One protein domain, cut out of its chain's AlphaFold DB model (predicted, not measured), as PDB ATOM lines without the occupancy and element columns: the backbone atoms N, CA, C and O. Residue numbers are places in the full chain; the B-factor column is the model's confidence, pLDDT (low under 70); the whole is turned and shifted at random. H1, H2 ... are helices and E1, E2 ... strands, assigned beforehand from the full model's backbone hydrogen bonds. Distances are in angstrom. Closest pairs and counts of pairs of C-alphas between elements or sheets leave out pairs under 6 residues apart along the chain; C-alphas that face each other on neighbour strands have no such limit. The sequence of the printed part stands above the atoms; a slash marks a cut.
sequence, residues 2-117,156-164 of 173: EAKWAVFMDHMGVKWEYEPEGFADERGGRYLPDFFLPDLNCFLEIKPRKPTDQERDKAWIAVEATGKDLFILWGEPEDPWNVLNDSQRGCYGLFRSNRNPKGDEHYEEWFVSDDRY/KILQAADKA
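What this domain is: This is residues 2 to 117 and 156 to 164 of the 173 residues of an uncharacterized protein of Acidobacteria bacterium RIFCSPLOWO2_12_FULL_59_11 (UniProt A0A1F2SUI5). A five-stranded twisted sheet has the long helix H2 along one face and H1 slantwise over the opposite face, with H4 packed on H1 on the side away from the sheet. The small helix H3 grazes the sheet, and the loop of residues 97 to 109 reaches far out beyond the ends of E4 and E5. The printed part has 125 residues, in the order H1, E1, E2, H2, E3, H3, E4, E5, H4, and its class is mixed, helices and strands. The mixed sheet runs E1, E2, E3, E4, E5, parallel between E2 and E3 and otherwise antiparallel. The whole is compact, with a radius of gyration of the C-alphas of 15.0 A and spans of 40 by 36 by 28 A.

How they stand to each other: Start at H1, residues 2 to 12, which is on the sheet at a height of 10.2 A. It lies over E2, residues 42 to 47, only just slantwise at 32 degrees on the local plane; the closest C-alphas, of Glu 2 and Ile 46, are 6.0 A apart. Next, residues 17 to 18 pair antiparallel with residues 35 to 36 of E1, residues 35 to 37. E1 and E2 form a hairpin, with N 35 and O 44 at 2.9 A. H2, residues 53 to 66, is on the face opposite to H1, at a height of 8.9 A. It lies over E3, residues 69 to 74, and E4, residues 90 to 96, and runs along the strands; the C-alphas of Val 63 and Asp 69 are its closest to E3, 6.2 A apart. E2, H2 and E3 form a strand-helix-strand unit, two parallel neighbour strands with a helix between, and its crossover is right-handed; look for N 43 and O 69 at 2.8 A. H3, residues 80 to 84, only grazes the sheet. E3 and E4 are antiparallel, with N 72 and O 92 at 2.8 A. E4 and E5, residues 110 to 113, form a hairpin, with N 93 and O 113 at 2.8 A. H4, residues 156 to 164, is not on the sheet but touches H1, its closest C-alphas being those of Lys 4 and Ala 164, 4.8 A apart; they run opposite ways at a shallow tilt of 32 degrees, only just short of steep. In H1, H2, H3 and H4 every O i to N i+4 pair is within hydrogen-bond range.

Where its parts are: Find C-alpha 2 at (115.076, 2.002, -26.504), where H1 begins its 15.1 A. H2 spans 20.1 A from C-alpha 53 at (118.258, -16.656, -34.666). E2 spans 16.5 A, E3 16.7 A and E4 19.3 A. H4 ends at C-alpha 164, (115.941, 10.723, -31.621).

The domain as a whole: The two C-alphas farthest apart, of Asp 104 and Lys 163, are 44.5 A apart. Residues 118 to 155 are not printed, and C-alphas 117 and 156 are 13.8 A apart across the cut. The links H1 to E1 and E4 to E5 are long. The mean pLDDT of the printed part is 84.1; residues 25 to 28, 84 and 97 to 109 are under 70.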
ATOM      1  N   GLU A   2     116.535   1.854 -26.659       92.75
ATOM      2  CA  GLU A   2     115.076   2.002 -26.504       92.75
ATOM      3  C   GLU A   2     114.608   3.449 -26.328       92.75
ATOM      4  O   GLU A   2     113.735   3.896 -27.053       92.75
ATOM      5  N   ALA A   3     115.242   4.235 -25.454       93.94
ATOM      6  CA  ALA A   3     114.831   5.626 -25.241       93.94
ATOM      7  C   ALA A   3     114.879   6.503 -26.505       93.94
ATOM      8  O   ALA A   3     114.079   7.421 -26.644       93.94
ATOM      9  N   LYS A   4     115.798   6.233 -27.445       95.25
ATOM     10  CA  LYS A   4     115.813   6.946 -28.732       95.25
ATOM     11  C   LYS A   4     114.605   6.547 -29.580       95.25
ATOM     12  O   LYS A   4     114.002   7.406 -30.211       95.25
ATOM     13  N   TRP A   5     114.230   5.271 -29.560       95.75
ATOM     14  CA  TRP A   5     113.014   4.787 -30.209       95.75
ATOM     15  C   TRP A   5     111.743   5.334 -29.548       95.75
ATOM     16  O   TRP A   5     110.835   5.729 -30.270       95.75
ATOM     17  N   ALA A   6     111.705   5.482 -28.220       96.69
ATOM     18  CA  ALA A   6     110.621   6.176 -27.521       96.69
ATOM     19  C   ALA A   6     110.494   7.638 -27.990       96.69
ATOM     20  O   ALA A   6     109.430   8.048 -28.442       96.69
ATOM     21  N   VAL A   7     111.606   8.388 -28.026       96.31
ATOM     22  CA  VAL A   7     111.632   9.766 -28.557       96.31
ATOM     23  C   VAL A   7     111.173   9.821 -30.015       96.31
ATOM     24  O   VAL A   7     110.457  10.747 -30.396       96.31
ATOM     25  N   PHE A   8     111.572   8.856 -30.846       96.25
ATOM     26  CA  PHE A   8     111.106   8.764 -32.229       96.25
ATOM     27  C   PHE A   8     109.584   8.570 -32.291       96.25
ATOM     28  O   PHE A   8     108.902   9.323 -32.987       96.25
ATOM     29  N   MET A   9     109.045   7.606 -31.541       97.00
ATOM     30  CA  MET A   9     107.610   7.312 -31.499       97.00
ATOM     31  C   MET A   9     106.792   8.508 -30.993       97.00
ATOM     32  O   MET A   9     105.781   8.843 -31.614       97.00
ATOM     33  N   ASP A  10     107.276   9.221 -29.970       97.00
ATOM     34  CA  ASP A  10     106.653  10.451 -29.463       97.00
ATOM     35  C   ASP A  10     106.530  11.516 -30.561       97.00
ATOM     36  O   ASP A  10     105.464  12.099 -30.768       97.00
ATOM     37  N   HIS A  11     107.598  11.736 -31.335       95.94
ATOM     38  CA  HIS A  11     107.592  12.691 -32.449       95.94
ATOM     39  C   HIS A  11     106.710  12.249 -33.618       95.94
ATOM     40  O   HIS A  11     106.123  13.079 -34.320       95.94
ATOM     41  N   MET A  12     106.587  10.940 -33.819       95.56
ATOM     42  CA  MET A  12     105.669  10.379 -34.799       95.56
ATOM     43  C   MET A  12     104.206  10.469 -34.347       95.56
ATOM     44  O   MET A  12     103.314  10.418 -35.199       95.56
ATOM     45  N   GLY A  13     103.944  10.695 -33.056       95.69
ATOM     46  CA  GLY A  13     102.606  10.672 -32.468       95.69
ATOM     47  C   GLY A  13     102.063   9.252 -32.306       95.69
ATOM     48  O   GLY A  13     100.855   9.042 -32.382       95.69
ATOM     49  N   VAL A  14     102.956   8.272 -32.149       96.69
ATOM     50  CA  VAL A  14     102.620   6.863 -31.933       96.69
ATOM     51  C   VAL A  14     102.506   6.629 -30.436       96.69
ATOM     52  O   VAL A  14     103.456   6.886 -29.701       96.69
ATOM     53  N   LYS A  15     101.358   6.130 -29.977       97.50
ATOM     54  CA  LYS A  15     101.205   5.706 -28.581       97.50
ATOM     55  C   LYS A  15     101.999   4.430 -28.336       97.50
ATOM     56  O   LYS A  15     101.973   3.527 -29.172       97.50
ATOM     57  N   TRP A  16     102.638   4.350 -27.176       98.06
ATOM     58  CA  TRP A  16     103.394   3.182 -26.747       98.06
ATOM     59  C   TRP A  16     103.279   2.965 -25.235       98.06
ATOM     60  O   TRP A  16     103.053   3.902 -24.471       98.06
ATOM     61  N   GLU A  17     103.464   1.718 -24.823       97.56
ATOM     62  CA  GLU A  17     103.645   1.273 -23.440       97.56
ATOM     63  C   GLU A  17     105.031   0.627 -23.343       97.56
ATOM     64  O   GLU A  17     105.358  -0.200 -24.193       97.56
ATOM     65  N   TYR A  18     105.858   1.027 -22.371       96.81
ATOM     66  CA  TYR A  18     107.203   0.466 -22.167       96.81
ATOM     67  C   TYR A  18     107.144  -0.720 -21.215       96.81
ATOM     68  O   TYR A  18     106.480  -0.614 -20.184       96.81
ATOM     69  N   GLU A  19     107.835  -1.804 -21.570       93.38
ATOM     70  CA  GLU A  19     107.839  -3.073 -20.831       93.38
ATOM     71  C   GLU A  19     106.415  -3.477 -20.384       93.38
ATOM     72  O   GLU A  19     106.133  -3.556 -19.183       93.38
ATOM     73  N   PRO A  20     105.474  -3.693 -21.335       90.00
ATOM     74  CA  PRO A  20     104.126  -4.165 -21.010       90.00
ATOM     75  C   PRO A  20     104.200  -5.504 -20.265       90.00
ATOM     76  O   PRO A  20     105.231  -6.160 -20.263       90.00
ATOM     77  N   GLU A  21     103.113  -5.965 -19.651       83.25
ATOM     78  CA  GLU A  21     103.145  -7.232 -18.908       83.25
ATOM     79  C   GLU A  21     103.738  -8.393 -19.737       83.25
ATOM     80  O   GLU A  21     103.341  -8.635 -20.879       83.25
ATOM     81  N   GLY A  22     104.721  -9.093 -19.158       77.31
ATOM     82  CA  GLY A  22     105.430 -10.177 -19.830       77.31
ATOM     83  C   GLY A  22     104.541 -11.399 -20.065       77.31
ATOM     84  O   GLY A  22     103.748 -11.790 -19.211       77.31
ATOM     85  N   PHE A  23     104.722 -12.045 -21.211       75.81
ATOM     86  CA  PHE A  23     103.964 -13.224 -21.617       75.81
ATOM     87  C   PHE A  23     104.688 -14.493 -21.188       75.81
ATOM     88  O   PHE A  23     105.916 -14.567 -21.253       75.81
ATOM     89  N   ALA A  24     103.923 -15.498 -20.772       71.25
ATOM     90  CA  ALA A  24     104.422 -16.849 -20.586       71.25
ATOM     91  C   ALA A  24     103.846 -17.749 -21.681       71.25
ATOM     92  O   ALA A  24     102.636 -17.728 -21.909       71.25
ATOM     93  N   ASP A  25     104.689 -18.533 -22.345       68.81
ATOM     94  CA  ASP A  25     104.202 -19.621 -23.185       68.81
ATOM     95  C   ASP A  25     103.743 -20.811 -22.325       68.81
ATOM     96  O   ASP A  25     104.049 -20.922 -21.132       68.81
ATOM     97  N   GLU A  26     103.021 -21.744 -22.945       69.06
ATOM     98  CA  GLU A  26     102.539 -22.968 -22.290       69.06
ATOM     99  C   GLU A  26     103.677 -23.887 -21.799       69.06
ATOM    100  O   GLU A  26     103.444 -24.832 -21.044       69.06
ATOM    101  N   ARG A  27     104.921 -23.621 -22.216       67.25
ATOM    102  CA  ARG A  27     106.139 -24.366 -21.875       67.25
ATOM    103  C   ARG A  27     106.969 -23.666 -20.786       67.25
ATOM    104  O   ARG A  27     108.043 -24.158 -20.438       67.25
ATOM    105  N   GLY A  28     106.477 -22.562 -20.217       68.62
ATOM    106  CA  GLY A  28     107.126 -21.799 -19.148       68.62
ATOM    107  C   GLY A  28     108.183 -20.790 -19.616       68.62
ATOM    108  O   GLY A  28     108.846 -20.177 -18.773       68.62
ATOM    109  N   GLY A  29     108.350 -20.594 -20.924       71.12
ATOM    110  CA  GLY A  29     109.162 -19.525 -21.497       71.12
ATOM    111  C   GLY A  29     108.529 -18.165 -21.219       71.12
ATOM    112  O   GLY A  29     107.325 -18.005 -21.378       71.12
ATOM    113  N   ARG A  30     109.328 -17.184 -20.784       79.06
ATOM    114  CA  ARG A  30     108.869 -15.803 -20.572       79.06
ATOM    115  C   ARG A  30     109.429 -14.882 -21.642       79.06
ATOM    116  O   ARG A  30     110.629 -14.924 -21.917       79.06
ATOM    117  N   TYR A  31     108.574 -14.029 -22.190       86.44
ATOM    118  CA  TYR A  31     108.943 -12.997 -23.148       86.44
ATOM    119  C   TYR A  31     108.385 -11.645 -22.706       86.44
ATOM    120  O   TYR A  31     107.198 -11.525 -22.414       86.44
ATOM    121  N   LEU A  32     109.242 -10.631 -22.668       91.12
ATOM    122  CA  LEU A  32     108.886  -9.257 -22.341       91.12
ATOM    123  C   LEU A  32     109.375  -8.380 -23.498       91.12
ATOM    124  O   LEU A  32     110.590  -8.247 -23.633       91.12
ATOM    125  N   PRO A  33     108.482  -7.864 -24.363       93.06
ATOM    126  CA  PRO A  33     108.889  -6.917 -25.392       93.06
ATOM    127  C   PRO A  33     109.276  -5.580 -24.764       93.06
ATOM    128  O   PRO A  33     108.725  -5.201 -23.732       93.06
ATOM    129  N   ASP A  34     110.136  -4.822 -25.440       96.44
ATOM    130  CA  ASP A  34     110.475  -3.462 -25.002       96.44
ATOM    131  C   ASP A  34     109.264  -2.515 -25.059       96.44
ATOM    132  O   ASP A  34     109.087  -1.677 -24.173       96.44
ATOM    133  N   PHE A  35     108.414  -2.632 -26.092       97.50
ATOM    134  CA  PHE A  35     107.237  -1.775 -26.256       97.50
ATOM    135  C   PHE A  35     105.998  -2.507 -26.786       97.50
ATOM    136  O   PHE A  35     106.090  -3.406 -27.625       97.50
ATOM    137  N   PHE A  36     104.816  -2.034 -26.386       97.06
ATOM    138  CA  PHE A  36     103.536  -2.326 -27.043       97.06
ATOM    139  C   PHE A  36     102.932  -1.061 -27.656       97.06
ATOM    140  O   PHE A  36     102.915  -0.010 -27.023       97.06
ATOM    141  N   LEU A  37     102.449  -1.151 -28.899       96.75
ATOM    142  CA  LEU A  37     101.905  -0.033 -29.669       96.75
ATOM    143  C   LEU A  37     100.399  -0.255 -29.865       96.75
ATOM    144  O   LEU A  37     100.007  -0.908 -30.837       96.75
ATOM    145  N   PRO A  38      99.532   0.265 -28.975       95.62
ATOM    146  CA  PRO A  38      98.111  -0.086 -28.957       95.62
ATOM    147  C   PRO A  38      97.373   0.288 -30.246       95.62
ATOM    148  O   PRO A  38      96.567  -0.499 -30.736       95.62
ATOM    149  N   ASP A  39      97.687   1.442 -30.842       93.38
ATOM    150  CA  ASP A  39      97.023   1.903 -32.070       93.38
ATOM    151  C   ASP A  39      97.422   1.064 -33.308       93.38
ATOM    152  O   ASP A  39      96.678   1.020 -34.288       93.38
ATOM    153  N   LEU A  40      98.578   0.385 -33.268       92.44
ATOM    154  CA  LEU A  40      99.039  -0.535 -34.319       92.44
ATOM    155  C   LEU A  40      98.798  -2.011 -33.974       92.44
ATOM    156  O   LEU A  40      98.988  -2.871 -34.830       92.44
ATOM    157  N   ASN A  41      98.378  -2.297 -32.739       93.19
ATOM    158  CA  ASN A  41      98.216  -3.635 -32.179       93.19
ATOM    159  C   ASN A  41      99.437  -4.552 -32.413       93.19
ATOM    160  O   ASN A  41      99.290  -5.715 -32.789       93.19
ATOM    161  N   CYS A  42     100.643  -4.026 -32.190       93.75
ATOM    162  CA  CYS A  42     101.887  -4.777 -32.346       93.75
ATOM    163  C   CYS A  42     102.874  -4.518 -31.204       93.75
ATOM    164  O   CYS A  42     102.783  -3.514 -30.493       93.75
ATOM    165  N   PHE A  43     103.826  -5.431 -31.040       95.81
ATOM    166  CA  PHE A  43     104.979  -5.261 -30.164       95.81
ATOM    167  C   PHE A  43     106.194  -4.757 -30.945       95.81
ATOM    168  O   PHE A  43     106.384  -5.114 -32.111       95.81
ATOM    169  N   LEU A  44     107.038  -3.966 -30.280       96.19
ATOM    170  CA  LEU A  44     108.368  -3.613 -30.762       96.19
ATOM    171  C   LEU A  44     109.439  -4.098 -29.792       96.19
ATOM    172  O   LEU A  44     109.353  -3.871 -28.588       96.19
ATOM    173  N   GLU A  45     110.470  -4.709 -30.359       96.38
ATOM    174  CA  GLU A  45     111.698  -5.121 -29.687       96.38
ATOM    175  C   GLU A  45     112.866  -4.338 -30.292       96.38
ATOM    176  O   GLU A  45     112.988  -4.248 -31.513       96.38
ATOM    177  N   ILE A  46     113.748  -3.783 -29.471       96.00
ATOM    178  CA  ILE A  46     114.871  -2.952 -29.890       96.00
ATOM    179  C   ILE A  46     116.184  -3.671 -29.590       96.00
ATOM    180  O   ILE A  46     116.548  -3.945 -28.448       96.00
ATOM    181  N   LYS A  47     116.983  -3.901 -30.631       94.94
ATOM    182  CA  LYS A  47     118.318  -4.493 -30.515       94.94
ATOM    183  C   LYS A  47     119.416  -3.522 -30.945       94.94
ATOM    184  O   LYS A  47     119.239  -2.702 -31.844       94.94
ATOM    185  N   PRO A  48     120.615  -3.598 -30.346       91.94
ATOM    186  CA  PRO A  48     121.739  -2.778 -30.794       91.94
ATOM    187  C   PRO A  48     122.272  -3.210 -32.168       91.94
ATOM    188  O   PRO A  48     122.964  -2.437 -32.823       91.94
ATOM    189  N   ARG A  49     122.008  -4.455 -32.581       91.75
ATOM    190  CA  ARG A  49     122.499  -5.084 -33.814       91.75
ATOM    191  C   ARG A  49     121.434  -6.023 -34.368       91.75
ATOM    192  O   ARG A  49     120.484  -6.345 -33.659       91.75
ATOM    193  N   LYS A  50     121.629  -6.482 -35.607       91.75
ATOM    194  CA  LYS A  50     120.754  -7.464 -36.255       91.75
ATOM    195  C   LYS A  50     120.484  -8.649 -35.312       91.75
ATOM    196  O   LYS A  50     121.457  -9.201 -34.791       91.75
ATOM    197  N   PRO A  51     119.212  -9.042 -35.100       93.38
ATOM    198  CA  PRO A  51     118.875 -10.092 -34.148       93.38
ATOM    199  C   PRO A  51     119.458 -11.437 -34.575       93.38
ATOM    200  O   PRO A  51     119.458 -11.789 -35.765       93.38
ATOM    201  N   THR A  52     119.924 -12.186 -33.584       94.31
ATOM    202  CA  THR A  52     120.331 -13.588 -33.702       94.31
ATOM    203  C   THR A  52     119.122 -14.486 -33.950       94.31
ATOM    204  O   THR A  52     117.985 -14.103 -33.672       94.31
ATOM    205  N   ASP A  53     119.351 -15.703 -34.441       91.12
ATOM    206  CA  ASP A  53     118.258 -16.656 -34.666       91.12
ATOM    207  C   ASP A  53     117.540 -17.008 -33.351       91.12
ATOM    208  O   ASP A  53     116.318 -17.005 -33.309       91.12
ATOM    209  N   GLN A  54     118.269 -17.126 -32.235       90.69
ATOM    210  CA  GLN A  54     117.670 -17.346 -30.909       90.69
ATOM    211  C   GLN A  54     116.748 -16.201 -30.459       90.69
ATOM    212  O   GLN A  54     115.759 -16.433 -29.766       90.69
ATOM    213  N   GLU A  55     117.069 -14.951 -30.803       92.19
ATOM    214  CA  GLU A  55     116.197 -13.807 -30.507       92.19
ATOM    215  C   GLU A  55     114.941 -13.822 -31.382       92.19
ATOM    216  O   GLU A  55     113.858 -13.502 -30.893       92.19
ATOM    217  N   ARG A  56     115.062 -14.249 -32.643       91.38
ATOM    218  CA  ARG A  56     113.912 -14.424 -33.543       91.38
ATOM    219  C   ARG A  56     113.003 -15.560 -33.078       91.38
ATOM    220  O   ARG A  56     111.792 -15.378 -33.065       91.38
ATOM    221  N   ASP A  57     113.574 -16.672 -32.621       88.25
ATOM    222  CA  ASP A  57     112.821 -17.808 -32.075       88.25
ATOM    223  C   ASP A  57     112.011 -17.397 -30.836       88.25
ATOM    224  O   ASP A  57     110.845 -17.758 -30.690       88.25
ATOM    225  N   LYS A  58     112.594 -16.576 -29.953       88.00
ATOM    226  CA  LYS A  58     111.879 -16.021 -28.793       88.00
ATOM    227  C   LYS A  58     110.743 -15.084 -29.194       88.00
ATOM    228  O   LYS A  58     109.668 -15.148 -28.604       88.00
ATOM    229  N   ALA A  59     110.971 -14.230 -30.188       89.50
ATOM    230  CA  ALA A  59     109.925 -13.362 -30.710       89.50
ATOM    231  C   ALA A  59     108.773 -14.175 -31.325       89.50
ATOM    232  O   ALA A  59     107.612 -13.812 -31.150       89.50
ATOM    233  N   TRP A  60     109.072 -15.309 -31.969       87.25
ATOM    234  CA  TRP A  60     108.054 -16.216 -32.497       87.25
ATOM    235  C   TRP A  60     107.134 -16.766 -31.403       87.25
ATOM    236  O   TRP A  60     105.916 -16.725 -31.548       87.25
ATOM    237  N   ILE A  61     107.705 -17.182 -30.270       82.19
ATOM    238  CA  ILE A  61     106.937 -17.644 -29.105       82.19
ATOM    239  C   ILE A  61     105.938 -16.570 -28.643       82.19
ATOM    240  O   ILE A  61     104.777 -16.872 -28.369       82.19
ATOM    241  N   ALA A  62     106.361 -15.305 -28.580       85.00
ATOM    242  CA  ALA A  62     105.491 -14.201 -28.174       85.00
ATOM    243  C   ALA A  62     104.350 -13.963 -29.172       85.00
ATOM    244  O   ALA A  62     103.204 -13.737 -28.782       85.00
ATOM    245  N   VAL A  63     104.659 -14.035 -30.463       88.38
ATOM    246  CA  VAL A  63     103.694 -13.885 -31.554       88.38
ATOM    247  C   VAL A  63     102.649 -15.004 -31.523       88.38
ATOM    248  O   VAL A  63     101.452 -14.731 -31.628       88.38
ATOM    249  N   GLU A  64     103.068 -16.250 -31.297       84.06
ATOM    250  CA  GLU A  64     102.160 -17.392 -31.141       84.06
ATOM    251  C   GLU A  64     101.279 -17.263 -29.895       84.06
ATOM    252  O   GLU A  64     100.065 -17.449 -29.984       84.06
ATOM    253  N   ALA A  65     101.864 -16.892 -28.753       84.06
ATOM    254  CA  ALA A  65     101.141 -16.775 -27.487       84.06
ATOM    255  C   ALA A  65     100.111 -15.631 -27.484       84.06
ATOM    256  O   ALA A  65      99.076 -15.726 -26.826       84.06
ATOM    257  N   THR A  66     100.387 -14.537 -28.198       86.81
ATOM    258  CA  THR A  66      99.564 -13.317 -28.142       86.81
ATOM    259  C   THR A  66      98.678 -13.106 -29.364       86.81
ATOM    260  O   THR A  66      97.713 -12.345 -29.293       86.81
ATOM    261  N   GLY A  67      99.012 -13.726 -30.499       87.44
ATOM    262  CA  GLY A  67      98.358 -13.473 -31.780       87.44
ATOM    263  C   GLY A  67      98.610 -12.075 -32.357       87.44
ATOM    264  O   GLY A  67      97.940 -11.702 -33.319       87.44
ATOM    265  N   LYS A  68      99.537 -11.294 -31.787       90.00
ATOM    266  CA  LYS A  68      99.866  -9.929 -32.220       90.00
ATOM    267  C   LYS A  68     101.128  -9.915 -33.075       90.00
ATOM    268  O   LYS A  68     102.026 -10.730 -32.876       90.00
ATOM    269  N   ASP A  69     101.207  -8.953 -33.990       92.38
ATOM    270  CA  ASP A  69     102.417  -8.718 -34.777       92.38
ATOM    271  C   ASP A  69     103.569  -8.270 -33.858       92.38
ATOM    272  O   ASP A  69     103.352  -7.565 -32.867       92.38
ATOM    273  N   LEU A  70     104.804  -8.632 -34.203       93.69
ATOM    274  CA  LEU A  70     106.013  -8.222 -33.485       93.69
ATOM    275  C   LEU A  70     107.092  -7.807 -34.480       93.69
ATOM    276  O   LEU A  70     107.399  -8.539 -35.422       93.69
ATOM    277  N   PHE A  71     107.695  -6.641 -34.258       94.69
ATOM    278  CA  PHE A  71     108.833  -6.179 -35.049       94.69
ATOM    279  C   PHE A  71     110.069  -5.999 -34.170       94.69
ATOM    280  O   PHE A  71     110.039  -5.270 -33.181       94.69
ATOM    281  N   ILE A  72     111.170  -6.638 -34.560       95.25
ATOM    282  CA  ILE A  72     112.485  -6.411 -33.969       95.25
ATOM    283  C   ILE A  72     113.203  -5.360 -34.807       95.25
ATOM    284  O   ILE A  72     113.590  -5.621 -35.946       95.25
ATOM    285  N   LEU A  73     113.400  -4.177 -34.245       94.19
ATOM    286  CA  LEU A  73     114.189  -3.112 -34.845       94.19
ATOM    287  C   LEU A  73     115.619  -3.204 -34.333       94.19
ATOM    288  O   LEU A  73     115.845  -3.479 -33.155       94.19
ATOM    289  N   TRP A  74     116.598  -2.942 -35.195       93.75
ATOM    290  CA  TRP A  74     117.970  -2.774 -34.736       93.75
ATOM    291  C   TRP A  74     118.624  -1.500 -35.233       93.75
ATOM    292  O   TRP A  74     118.298  -0.978 -36.298       93.75
ATOM    293  N   GLY A  75     119.570  -1.018 -34.429       91.50
ATOM    294  CA  GLY A  75     120.236   0.257 -34.647       91.50
ATOM    295  C   GLY A  75     119.415   1.450 -34.151       91.50
ATOM    296  O   GLY A  75     118.453   1.314 -33.388       91.50
ATOM    297  N   GLU A  76     119.847   2.645 -34.547       91.31
ATOM    298  CA  GLU A  76     119.171   3.898 -34.196       91.31
ATOM    299  C   GLU A  76     118.074   4.240 -35.217       91.31
ATOM    300  O   GLU A  76     118.217   3.859 -36.383       91.31
ATOM    301  N   PRO A  77     117.022   4.986 -34.819       90.75
ATOM    302  CA  PRO A  77     116.024   5.499 -35.755       90.75
ATOM    303  C   PRO A  77     116.673   6.252 -36.916       90.75
ATOM    304  O   PRO A  77     117.573   7.067 -36.707       90.75
ATOM    305  N   GLU A  78     116.216   5.977 -38.132       84.88
ATOM    306  CA  GLU A  78     116.825   6.476 -39.362       84.88
ATOM    307  C   GLU A  78     115.785   6.565 -40.483       84.88
ATOM    308  O   GLU A  78     114.711   5.963 -40.401       84.88
ATOM    309  N   ASP A  79     116.119   7.320 -41.526       74.94
ATOM    310  CA  ASP A  79     115.351   7.357 -42.766       74.94
ATOM    311  C   ASP A  79     115.213   5.957 -43.425       74.94
ATOM    312  O   ASP A  79     116.219   5.244 -43.543       74.94
ATOM    313  N   PRO A  80     114.013   5.555 -43.901       70.69
ATOM    314  CA  PRO A  80     113.791   4.267 -44.566       70.69
ATOM    315  C   PRO A  80     114.727   3.969 -45.752       70.69
ATOM    316  O   PRO A  80     115.146   2.823 -45.920       70.69
ATOM    317  N   TRP A  81     115.082   4.969 -46.562       72.31
ATOM    318  CA  TRP A  81     116.016   4.852 -47.684       72.31
ATOM    319  C   TRP A  81     117.429   4.483 -47.229       72.31
ATOM    320  O   TRP A  81     118.095   3.643 -47.841       72.31
ATOM    321  N   ASN A  82     117.888   5.079 -46.128       72.81
ATOM    322  CA  ASN A  82     119.190   4.759 -45.548       72.81
ATOM    323  C   ASN A  82     119.187   3.363 -44.920       72.81
ATOM    324  O   ASN A  82     120.146   2.617 -45.095       72.81
ATOM    325  N   VAL A  83     118.098   2.982 -44.245       71.06
ATOM    326  CA  VAL A  83     117.964   1.644 -43.651       71.06
ATOM    327  C   VAL A  83     118.016   0.548 -44.720       71.06
ATOM    328  O   VAL A  83     118.689  -0.460 -44.524       71.06
ATOM    329  N   LEU A  84     117.374   0.756 -45.873       68.69
ATOM    330  CA  LEU A  84     117.400  -0.189 -46.998       68.69
ATOM    331  C   LEU A  84     118.815  -0.520 -47.497       68.69
ATOM    332  O   LEU A  84     119.031  -1.589 -48.064       68.69
ATOM    333  N   ASN A  85     119.772   0.387 -47.292       70.62
ATOM    334  CA  ASN A  85     121.140   0.270 -47.790       70.62
ATOM    335  C   ASN A  85     122.181   0.092 -46.667       70.62
ATOM    336  O   ASN A  85     123.382   0.112 -46.942       70.62
ATOM    337  N   ASP A  86     121.751  -0.097 -45.414       75.31
ATOM    338  CA  ASP A  86     122.635  -0.153 -44.250       75.31
ATOM    339  C   ASP A  86     122.349  -1.358 -43.348       75.31
ATOM    340  O   ASP A  86     121.423  -1.367 -42.546       75.31
ATOM    341  N   SER A  87     123.239  -2.351 -43.386       75.06
ATOM    342  CA  SER A  87     123.157  -3.545 -42.532       75.06
ATOM    343  C   SER A  87     123.205  -3.273 -41.018       75.06
ATOM    344  O   SER A  87     122.830  -4.144 -40.227       75.06
ATOM    345  N   GLN A  88     123.669  -2.093 -40.586       81.56
ATOM    346  CA  GLN A  88     123.704  -1.715 -39.168       81.56
ATOM    347  C   GLN A  88     122.329  -1.339 -38.621       81.56
ATOM    348  O   GLN A  88     122.179  -1.214 -37.403       81.56
ATOM    349  N   ARG A  89     121.335  -1.170 -39.497       83.38
ATOM    350  CA  ARG A  89     119.970  -0.794 -39.150       83.38
ATOM    351  C   ARG A  89     118.985  -1.700 -39.869       83.38
ATOM    352  O   ARG A  89     119.292  -2.271 -40.909       83.38
ATOM    353  N   GLY A  90     117.799  -1.856 -39.310       85.62
ATOM    354  CA  GLY A  90     116.762  -2.609 -39.996       85.62
ATOM    355  C   GLY A  90     115.631  -3.041 -39.100       85.62
ATOM    356  O   GLY A  90     115.538  -2.659 -37.934       85.62
ATOM    357  N   CYS A  91     114.758  -3.833 -39.701       89.19
ATOM    358  CA  CYS A  91     113.588  -4.398 -39.074       89.19
ATOM    359  C   CYS A  91     113.530  -5.884 -39.407       89.19
ATOM    360  O   CYS A  91     113.889  -6.292 -40.503       89.19
ATOM    361  N   TYR A  92     113.080  -6.692 -38.462       87.50
ATOM    362  CA  TYR A  92     112.668  -8.069 -38.667       87.50
ATOM    363  C   TYR A  92     111.228  -8.171 -38.175       87.50
ATOM    364  O   TYR A  92     110.973  -8.021 -36.983       87.50
ATOM    365  N   GLY A  93     110.284  -8.330 -39.097       87.56
ATOM    366  CA  GLY A  93     108.857  -8.372 -38.800       87.56
ATOM    367  C   GLY A  93     108.308  -9.790 -38.806       87.56
ATOM    368  O   GLY A  93     108.564 -10.537 -39.747       87.56
ATOM    369  N   LEU A  94     107.511 -10.101 -37.787       87.06
ATOM    370  CA  LEU A  94     106.670 -11.285 -37.650       87.06
ATOM    371  C   LEU A  94     105.213 -10.817 -37.621       87.06
ATOM    372  O   LEU A  94     104.795 -10.178 -36.657       87.06
ATOM    373  N   PHE A  95     104.451 -11.056 -38.687       80.81
ATOM    374  CA  PHE A  95     103.108 -10.477 -38.807       80.81
ATOM    375  C   PHE A  95     102.128 -11.366 -39.568       80.81
ATOM    376  O   PHE A  95     102.522 -12.155 -40.435       80.81
ATOM    377  N   ARG A  96     100.831 -11.202 -39.290       73.19
ATOM    378  CA  ARG A  96      99.775 -11.834 -40.096       73.19
ATOM    379  C   ARG A  96      99.540 -11.024 -41.366       73.19
ATOM    380  O   ARG A  96      99.284  -9.819 -41.329       73.19
ATOM    381  N   SER A  97      99.591 -11.676 -42.526       63.00
ATOM    382  CA  SER A  97      99.168 -11.059 -43.786       63.00
ATOM    383  C   SER A  97      97.864 -11.677 -44.254       63.00
ATOM    384  O   SER A  97      97.817 -12.848 -44.600       63.00
ATOM    385  N   ASN A  98      96.835 -10.846 -44.409       52.59
ATOM    386  CA  ASN A  98      95.590 -11.243 -45.075       52.59
ATOM    387  C   ASN A  98      95.750 -11.312 -46.606       52.59
ATOM    388  O   ASN A  98      94.784 -11.574 -47.320       52.59
ATOM    389  N   ARG A  99      96.939 -11.005 -47.152       51.09
ATOM    390  CA  ARG A  99      97.215 -11.266 -48.567       51.09
ATOM    391  C   ARG A  99      97.547 -12.738 -48.695       51.09
ATOM    392  O   ARG A  99      98.681 -13.112 -48.414       51.09
ATOM    393  N   ASN A 100      96.586 -13.526 -49.159       50.44
ATOM    394  CA  ASN A 100      96.899 -14.822 -49.725       50.44
ATOM    395  C   ASN A 100      97.690 -14.591 -51.030       50.44
ATOM    396  O   ASN A 100      97.112 -14.067 -51.986       50.44
ATOM    397  N   PRO A 101      98.981 -14.964 -51.118       48.19
ATOM    398  CA  PRO A 101      99.750 -14.841 -52.359       48.19
ATOM    399  C   PRO A 101      99.142 -15.644 -53.522       48.19
ATOM    400  O   PRO A 101      99.430 -15.355 -54.679       48.19
ATOM    401  N   LYS A 102      98.310 -16.645 -53.209       49.69
ATOM    402  CA  LYS A 102      97.624 -17.549 -54.138       49.69
ATOM    403  C   LYS A 102      96.153 -17.192 -54.385       49.69
ATOM    404  O   LYS A 102      95.561 -17.738 -55.304       49.69
ATOM    405  N   GLY A 103      95.580 -16.252 -53.626       49.66
ATOM    406  CA  GLY A 103      94.198 -15.791 -53.815       49.66
ATOM    407  C   GLY A 103      93.091 -16.686 -53.238       49.66
ATOM    408  O   GLY A 103      91.925 -16.386 -53.464       49.66
ATOM    409  N   ASP A 104      93.412 -17.733 -52.481       52.47
ATOM    410  CA  ASP A 104      92.416 -18.555 -51.776       52.47
ATOM    411  C   ASP A 104      91.823 -17.834 -50.553       52.47
ATOM    412  O   ASP A 104      92.492 -17.099 -49.815       52.47
ATOM    413  N   GLU A 105      90.548 -18.092 -50.317       41.91
ATOM    414  CA  GLU A 105      89.789 -17.616 -49.170       41.91
ATOM    415  C   GLU A 105      90.226 -18.437 -47.937       41.91
ATOM    416  O   GLU A 105      90.193 -19.663 -47.986       41.91
ATOM    417  N   HIS A 106      90.653 -17.774 -46.849       43.84
ATOM    418  CA  HIS A 106      91.148 -18.366 -45.581       43.84
ATOM    419  C   HIS A 106      92.620 -18.824 -45.516       43.84
ATOM    420  O   HIS A 106      92.914 -19.949 -45.119       43.84
ATOM    421  N   TYR A 107      93.568 -17.927 -45.804       47.03
ATOM    422  CA  TYR A 107      94.995 -18.166 -45.544       47.03
ATOM    423  C   TYR A 107      95.495 -17.261 -44.405       47.03
ATOM    424  O   TYR A 107      95.807 -16.094 -44.633       47.03
ATOM    425  N   GLU A 108      95.526 -17.775 -43.171       52.59
ATOM    426  CA  GLU A 108      96.127 -17.101 -42.006       52.59
ATOM    427  C   GLU A 108      97.486 -17.729 -41.676       52.59
ATOM    428  O   GLU A 108      97.624 -18.479 -40.713       52.59
ATOM    429  N   GLU A 109      98.497 -17.443 -42.495       66.69
ATOM    430  CA  GLU A 109      99.883 -17.793 -42.169       66.69
ATOM    431  C   GLU A 109     100.646 -16.580 -41.629       66.69
ATOM    432  O   GLU A 109     100.393 -15.426 -41.995       66.69
ATOM    433  N   TRP A 110     101.590 -16.856 -40.733       72.69
ATOM    434  CA  TRP A 110     102.559 -15.883 -40.247       72.69
ATOM    435  C   TRP A 110     103.642 -15.662 -41.297       72.69
ATOM    436  O   TRP A 110     104.206 -16.613 -41.839       72.69
ATOM    437  N   PHE A 111     103.958 -14.399 -41.562       76.69
ATOM    438  CA  PHE A 111     104.999 -14.012 -42.503       76.69
ATOM    439  C   PHE A 111     106.175 -13.390 -41.769       76.69
ATOM    440  O   PHE A 111     106.011 -12.656 -40.794       76.69
ATOM    441  N   VAL A 112     107.358 -13.660 -42.308       81.62
ATOM    442  CA  VAL A 112     108.612 -13.043 -41.899       81.62
ATOM    443  C   VAL A 112     109.071 -12.114 -43.016       81.62
ATOM    444  O   VAL A 112     109.154 -12.549 -44.165       81.62
ATOM    445  N   SER A 113     109.397 -10.857 -42.713       83.12
ATOM    446  CA  SER A 113     110.159 -10.031 -43.660       83.12
ATOM    447  C   SER A 113     111.033  -8.980 -42.983       83.12
ATOM    448  O   SER A 113     110.776  -8.572 -41.851       83.12
ATOM    449  N   ASP A 114     112.089  -8.562 -43.677       83.44
ATOM    450  CA  ASP A 114     113.065  -7.567 -43.221       83.44
ATOM    451  C   ASP A 114     112.899  -6.185 -43.882       83.44
ATOM    452  O   ASP A 114     113.641  -5.241 -43.614       83.44
ATOM    453  N   ASP A 115     111.863  -6.049 -44.705       80.88
ATOM    454  CA  ASP A 115     111.555  -4.888 -45.536       80.88
ATOM    455  C   ASP A 115     110.419  -4.032 -44.956       80.88
ATOM    456  O   ASP A 115     109.655  -3.410 -45.693       80.88
ATOM    457  N   ARG A 116     110.253  -4.014 -43.631       86.25
ATOM    458  CA  ARG A 116     109.182  -3.271 -42.950       86.25
ATOM    459  C   ARG A 116     109.732  -1.998 -42.325       86.25
ATOM    460  O   ARG A 116     110.581  -2.056 -41.446       86.25
ATOM    461  N   TYR A 117     109.220  -0.848 -42.753       88.75
ATOM    462  CA  TYR A 117     109.686   0.457 -42.280       88.75
ATOM    463  C   TYR A 117     108.523   1.370 -41.918       88.75
ATOM    464  O   TYR A 117     107.381   1.160 -42.340       88.75
ATOM    465  N   LYS A 156     108.398  14.393 -41.731       89.75
ATOM    466  CA  LYS A 156     108.060  14.000 -40.355       89.75
ATOM    467  C   LYS A 156     108.940  12.859 -39.822       89.75
ATOM    468  O   LYS A 156     109.380  12.922 -38.677       89.75
ATOM    469  N   ILE A 157     109.201  11.835 -40.639       90.81
ATOM    470  CA  ILE A 157     110.037  10.683 -40.260       90.81
ATOM    471  C   ILE A 157     111.486  11.134 -40.088       90.81
ATOM    472  O   ILE A 157     112.104  10.823 -39.072       90.81
ATOM    473  N   LEU A 158     111.993  11.930 -41.033       90.50
ATOM    474  CA  LEU A 158     113.332  12.512 -40.973       90.50
ATOM    475  C   LEU A 158     113.539  13.352 -39.708       90.50
ATOM    476  O   LEU A 158     114.523  13.168 -38.990       90.50
ATOM    477  N   GLN A 159     112.596  14.244 -39.400       92.81
ATOM    478  CA  GLN A 159     112.652  15.086 -38.205       92.81
ATOM    479  C   GLN A 159     112.591  14.258 -36.914       92.81
ATOM    480  O   GLN A 159     113.317  14.551 -35.961       92.81
ATOM    481  N   ALA A 160     111.750  13.221 -36.865       94.69
ATOM    482  CA  ALA A 160     111.671  12.322 -35.716       94.69
ATOM    483  C   ALA A 160     112.983  11.543 -35.516       94.69
ATOM    484  O   ALA A 160     113.488  11.465 -34.393       94.69
ATOM    485  N   ALA A 161     113.563  11.012 -36.597       92.56
ATOM    486  CA  ALA A 161     114.829  10.283 -36.566       92.56
ATOM    487  C   ALA A 161     115.991  11.181 -36.126       92.56
ATOM    488  O   ALA A 161     116.781  10.800 -35.259       92.56
ATOM    489  N   ASP A 162     116.081  12.401 -36.659       92.75
ATOM    490  CA  ASP A 162     117.120  13.351 -36.271       92.75
ATOM    491  C   ASP A 162     117.055  13.698 -34.778       92.75
ATOM    492  O   ASP A 162     118.044  13.557 -34.052       92.75
ATOM    493  N   LYS A 163     115.865  14.049 -34.280       93.88
ATOM    494  CA  LYS A 163     115.669  14.340 -32.855       93.88
ATOM    495  C   LYS A 163     116.014  13.150 -31.964       93.88
ATOM    496  O   LYS A 163     116.676  13.328 -30.942       93.88
ATOM    497  N   ALA A 164     115.622  11.941 -32.357       94.19
ATOM    498  CA  ALA A 164     115.941  10.723 -31.621       94.19
ATOM    499  C   ALA A 164     117.452  10.447 -31.555       94.19
ATOM    500  O   ALA A 164     117.982  10.147 -30.483       94.19
TER     501      ALA A 164